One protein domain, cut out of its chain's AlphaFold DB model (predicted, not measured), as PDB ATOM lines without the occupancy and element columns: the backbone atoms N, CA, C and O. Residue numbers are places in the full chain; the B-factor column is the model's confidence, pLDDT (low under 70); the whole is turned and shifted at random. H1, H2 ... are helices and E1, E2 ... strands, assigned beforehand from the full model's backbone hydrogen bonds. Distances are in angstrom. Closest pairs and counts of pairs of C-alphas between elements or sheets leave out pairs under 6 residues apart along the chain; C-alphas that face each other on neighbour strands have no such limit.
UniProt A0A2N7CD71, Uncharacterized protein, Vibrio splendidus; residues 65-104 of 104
ATOM      1  N   PHE A  65      26.519 -33.634  19.444       79.50
ATOM      2  CA  PHE A  65      26.386 -33.627  20.889       79.50
ATOM      3  C   PHE A  65      27.259 -32.516  21.462       79.50
ATOM      4  O   PHE A  65      28.415 -32.353  21.061       79.50
ATOM      5  N   ASP A  66      26.685 -31.752  22.388       83.31
ATOM      6  CA  ASP A  66      27.453 -30.882  23.267       83.31
ATOM      7  C   ASP A  66      28.165 -31.779  24.278       83.31
ATOM      8  O   ASP A  66      27.528 -32.415  25.121       83.31
ATOM      9  N   ILE A  67      29.486 -31.872  24.153       84.69
ATOM     10  CA  ILE A  67      30.322 -32.679  25.035       84.69
ATOM     11  C   ILE A  67      31.087 -31.733  25.949       84.69
ATOM     12  O   ILE A  67      31.717 -30.771  25.502       84.69
ATOM     13  N   GLU A  68      31.035 -32.026  27.242       87.19
ATOM     14  CA  GLU A  68      31.911 -31.411  28.227       87.19
ATOM     15  C   GLU A  68      33.167 -32.266  28.381       87.19
ATOM     16  O   GLU A  68      33.091 -33.487  28.531       87.19
ATOM     17  N   TRP A  69      34.332 -31.631  28.320       86.06
ATOM     18  CA  TRP A  69      35.614 -32.298  28.497       86.06
ATOM     19  C   TRP A  69      36.539 -31.481  29.394       86.06
ATOM     20  O   TRP A  69      36.429 -30.259  29.512       86.06
ATOM     21  N   HIS A  70      37.474 -32.184  30.025       88.56
ATOM     22  CA  HIS A  70      38.432 -31.614  30.962       88.56
ATOM     23  C   HIS A  70      39.845 -31.777  30.424       88.56
ATOM     24  O   HIS A  70      40.212 -32.834  29.905       88.56
ATOM     25  N   LYS A  71      40.654 -30.724  30.549       86.81
ATOM     26  CA  LYS A  71      42.035 -30.747  30.068       86.81
ATOM     27  C   LYS A  71      42.901 -31.630  30.963       86.81
ATOM     28  O   LYS A  71      42.778 -31.593  32.189       86.81
ATOM     29  N   ASN A  72      43.806 -32.389  30.346       88.81
ATOM     30  CA  ASN A  72      44.794 -33.156  31.086       88.81
ATOM     31  C   ASN A  72      45.815 -32.217  31.758       88.81
ATOM     32  O   ASN A  72      46.329 -31.277  31.150       88.81
ATOM     33  N   ILE A  73      46.111 -32.484  33.025       90.56
ATOM     34  CA  ILE A  73      47.188 -31.835  33.780       90.56
ATOM     35  C   ILE A  73      48.488 -32.619  33.573       90.56
ATOM     36  O   ILE A  73      49.556 -32.033  33.405       90.56
ATOM     37  N   LYS A  74      48.387 -33.953  33.567       88.50
ATOM     38  CA  LYS A  74      49.499 -34.897  33.408       88.50
ATOM     39  C   LYS A  74      49.256 -35.813  32.216       88.50
ATOM     40  O   LYS A  74      48.127 -35.951  31.746       88.50
ATOM     41  N   ASN A  75      50.320 -36.432  31.708       89.31
ATOM     42  CA  ASN A  75      50.168 -37.447  30.673       89.31
ATOM     43  C   ASN A  75      49.506 -38.695  31.271       89.31
ATOM     44  O   ASN A  75      49.983 -39.214  32.280       89.31
ATOM     45  N   VAL A  76      48.418 -39.152  30.656       88.81
ATOM     46  CA  VAL A  76      47.697 -40.339  31.116       88.81
ATOM     47  C   VAL A  76      48.369 -41.574  30.532       88.81
ATOM     48  O   VAL A  76      48.500 -41.698  29.317       88.81
ATOM     49  N   ASP A  77      48.804 -42.476  31.400       89.56
ATOM     50  CA  ASP A  77      49.411 -43.754  31.049       89.56
ATOM     51  C   ASP A  77      48.580 -44.922  31.604       89.56
ATOM     52  O   ASP A  77      47.594 -44.741  32.322       89.56
ATOM     53  N   TRP A  78      48.965 -46.147  31.245       86.50
ATOM     54  CA  TRP A  78      48.246 -47.353  31.658       86.50
ATOM     55  C   TRP A  78      48.232 -47.577  33.179       86.50
ATOM     56  O   TRP A  78      47.346 -48.263  33.674       86.50
ATOM     57  N   LEU A  79      49.178 -47.015  33.932       90.81
ATOM     58  CA  LEU A  79      49.254 -47.192  35.384       90.81
ATOM     59  C   LEU A  79      48.478 -46.111  36.135       90.81
ATOM     60  O   LEU A  79      47.989 -46.356  37.236       90.81
ATOM     61  N   ASN A  80      48.362 -44.919  35.553       89.81
ATOM     62  CA  ASN A  80      47.756 -43.773  36.208       89.81
ATOM     63  C   ASN A  80      46.313 -43.497  35.759       89.81
ATOM     64  O   ASN A  80      45.661 -42.655  36.370       89.81
ATOM     65  N   HIS A  81      45.789 -44.197  34.742       83.81
ATOM     66  CA  HIS A  81      44.490 -43.889  34.126       83.81
ATOM     67  C   HIS A  81      43.302 -43.828  35.102       83.81
ATOM     68  O   HIS A  81      42.334 -43.116  34.838       83.81
ATOM     69  N   ALA A  82      43.376 -44.543  36.228       86.94
ATOM     70  CA  ALA A  82      42.335 -44.561  37.250       86.94
ATOM     71  C   ALA A  82      42.265 -43.265  38.084       86.94
ATOM     72  O   ALA A  82      41.209 -42.936  38.625       86.94
ATOM     73  N   PHE A  83      43.355 -42.496  38.182       87.75
ATOM     74  CA  PHE A  83      43.448 -41.312  39.044       87.75
ATOM     75  C   PHE A  83      42.934 -40.050  38.341       87.75
ATOM     76  O   PHE A  83      43.676 -39.107  38.064       87.75
ATOM     77  N   LEU A  84      41.630 -40.015  38.052       86.25
ATOM     78  CA  LEU A  84      40.987 -38.917  37.315       86.25
ATOM     79  C   LEU A  84      41.251 -37.537  37.938       86.25
ATOM     80  O   LEU A  84      41.589 -36.600  37.221       86.25
ATOM     81  N   HIS A  85      41.159 -37.430  39.266       85.56
ATOM     82  CA  HIS A  85      41.376 -36.179  40.002       85.56
ATOM     83  C   HIS A  85      42.812 -35.645  39.904       85.56
ATOM     84  O   HIS A  85      43.034 -34.450  40.072       85.56
ATOM     85  N   GLU A  86      43.786 -36.518  39.651       87.06
ATOM     86  CA  GLU A  86      45.194 -36.130  39.524       87.06
ATOM     87  C   GLU A  86      45.585 -35.837  38.077       87.06
ATOM     88  O   GLU A  86      46.490 -35.040  37.812       87.06
ATOM     89  N   ASN A  87      44.911 -36.507  37.144       89.00
ATOM     90  CA  ASN A  87      45.223 -36.451  35.727       89.00
ATOM     91  C   ASN A  87      44.490 -35.327  34.999       89.00
ATOM     92  O   ASN A  87      45.003 -34.844  33.990       89.00
ATOM     93  N   TYR A  88      43.322 -34.903  35.491       88.62
ATOM     94  CA  TYR A  88      42.449 -33.940  34.821       88.62
ATOM     95  C   TYR A  88      42.078 -32.767  35.725       88.62
ATOM     96  O   TYR A  88      41.831 -32.930  36.919       88.62
ATOM     97  N   ASP A  89      41.979 -31.576  35.132       88.00
ATOM     98  CA  ASP A  89      41.454 -30.397  35.824       88.00
ATOM     99  C   ASP A  89      39.922 -30.414  35.792       88.00
ATOM    100  O   ASP A  89      39.285 -29.899  34.871       88.00
ATOM    101  N   LEU A  90      39.322 -31.027  36.815       84.62
ATOM    102  CA  LEU A  90      37.865 -31.130  36.948       84.62
ATOM    103  C   LEU A  90      37.195 -29.796  37.318       84.62
ATOM    104  O   LEU A  90      35.972 -29.698  37.275       84.62
ATOM    105  N   THR A  91      37.966 -28.762  37.677       85.69
ATOM    106  CA  THR A  91      37.407 -27.449  38.042       85.69
ATOM    107  C   THR A  91      37.018 -26.624  36.820       85.69
ATOM    108  O   THR A  91      36.133 -25.772  36.898       85.69
ATOM    109  N   LYS A  92      37.661 -26.883  35.677       83.31
ATOM    110  CA  LYS A  92      37.428 -26.179  34.417       83.31
ATOM    111  C   LYS A  92      36.835 -27.141  33.398       83.31
ATOM    112  O   LYS A  92      37.514 -28.049  32.926       83.31
ATOM    113  N   SER A  93      35.568 -26.922  33.063       85.62
ATOM    114  CA  SER A  93      34.885 -27.625  31.976       85.62
ATOM    115  C   SER A  93      35.039 -26.834  30.676       85.62
ATOM    116  O   SER A  93      34.779 -25.627  30.637       85.62
ATOM    117  N   CYS A  94      35.483 -27.511  29.620       83.38
ATOM    118  CA  CYS A  94      35.461 -27.011  28.251       83.38
ATOM    119  C   CYS A  94      34.283 -27.649  27.513       83.38
ATOM    120  O   CYS A  94      34.007 -28.834  27.685       83.38
ATOM    121  N   ARG A  95      33.612 -26.879  26.654       84.56
ATOM    122  CA  ARG A  95      32.528 -27.381  25.802       84.56
ATOM    123  C   ARG A  95      32.998 -27.499  24.368       84.56
ATOM    124  O   ARG A  95      33.583 -26.560  23.829       84.56
ATOM    125  N   GLU A  96      32.713 -28.634  23.752       83.25
ATOM    126  CA  GLU A  96      32.939 -28.871  22.332       83.25
ATOM    127  C   GLU A  96      31.661 -29.430  21.709       83.25
ATOM    128  O   GLU A  96      31.035 -30.341  22.248       83.25
ATOM    129  N   GLN A  97      31.291 -28.893  20.550       79.06
ATOM    130  CA  GLN A  97      30.284 -29.510  19.698       79.06
ATOM    131  C   GLN A  97      30.967 -30.490  18.769       79.06
ATOM    132  O   GLN A  97      31.578 -30.085  17.778       79.06
ATOM    133  N   ARG A  98      30.845 -31.781  19.077       65.00
ATOM    134  CA  ARG A  98      31.447 -32.822  18.253       65.00
ATOM    135  C   ARG A  98      30.375 -33.528  17.435       65.00
ATOM    136  O   ARG A  98      29.415 -34.083  17.969       65.00
ATOM    137  N   ALA A  99      30.544 -33.470  16.117       57.50
ATOM    138  CA  ALA A  99      29.997 -34.469  15.209       57.50
ATOM    139  C   ALA A  99      31.024 -35.598  15.090       57.50
ATOM    140  O   ALA A  99      32.225 -35.350  15.225       57.50
ATOM    141  N   GLU A 100      30.591 -36.817  14.781       54.72
ATOM    142  CA  GLU A 100      31.515 -37.881  14.382       54.72
ATOM    143  C   GLU A 100      32.007 -37.584  12.949       54.72
ATOM    144  O   GLU A 100      31.536 -38.129  11.952       54.72
ATOM    145  N   SER A 101      32.896 -36.595  12.827       44.66
ATOM    146  CA  SER A 101      33.548 -36.218  11.577       44.66
ATOM    147  C   SER A 101      34.501 -37.328  11.159       44.66
ATOM    148  O   SER A 101      35.387 -37.710  11.923       44.66
ATOM    149  N   ARG A 102      34.299 -37.823   9.932       41.62
ATOM    150  CA  ARG A 102      35.205 -38.737   9.231       41.62
ATOM    151  C   ARG A 102      36.647 -38.251   9.401       41.62
ATOM    152  O   ARG A 102      36.975 -37.169   8.922       41.62
ATOM    153  N   GLU A 103      37.495 -39.061  10.024       39.09
ATOM    154  CA  GLU A 103      38.917 -39.037   9.697       39.09
ATOM    155  C   GLU A 103      39.020 -39.581   8.267       39.09
ATOM    156  O   GLU A 103      38.755 -40.758   8.014       39.09
ATOM    157  N   THR A 104      39.222 -38.666   7.318       36.50
ATOM    158  CA  THR A 104      39.626 -38.970   5.939       36.50
ATOM    159  C   THR A 104      41.070 -39.419   5.895       36.50
ATOM    160  O   THR A 104      41.881 -38.741   6.566       36.50
TER     161      THR A 104
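What this domain is: This is residues 65 to 104 of the 104 residues of an uncharacterized protein of Vibrio splendidus (UniProt A0A2N7CD71). There is little regular structure: a short ribbon of two antiparallel strands, E1 beside E2, opens into a wide loop, residues 70 to 93, that holds the small helix H1. Residues 78 to 83 stick out from the loop, and residues 99 to 104 trail on from E2. The 40 printed residues run E1, H1, E2; the class is mixed, with 14 residues in named elements. The whole is loose, with a radius of gyration of the C-alphas of 12.7 A, and flat, spanning 31 by 25 by 13 A.

How they stand to each other: E1, residues 65 to 69, and E2, residues 94 to 98, are antiparallel neighbours at 146 degrees. C-alphas 68 and 95 face each other at 4.7 A. N 67 and O 96 are within hydrogen-bond range at 2.9 A, as are N 94 and O 69 at 2.9 A. H1, residues 84 to 87, is too short for an O i to N i+4 pair; its one O i to N i+3 pair is within range.

Where its parts are: E1 begins at C-alpha 65 (26.386, -33.627, 20.889) and is 12.0 A long. H1 measures 5.2 A. E2, 12.2 A long, ends at C-alpha 98 (31.447, -32.822, 18.253).

The domain as a whole: The C-alphas farthest apart, those of His 85 and Thr 104, are 34.2 A apart. The printed part has no cut. The link from E1 to H1 is long, 14 residues. Residues 98 to 104 have pLDDT under 70.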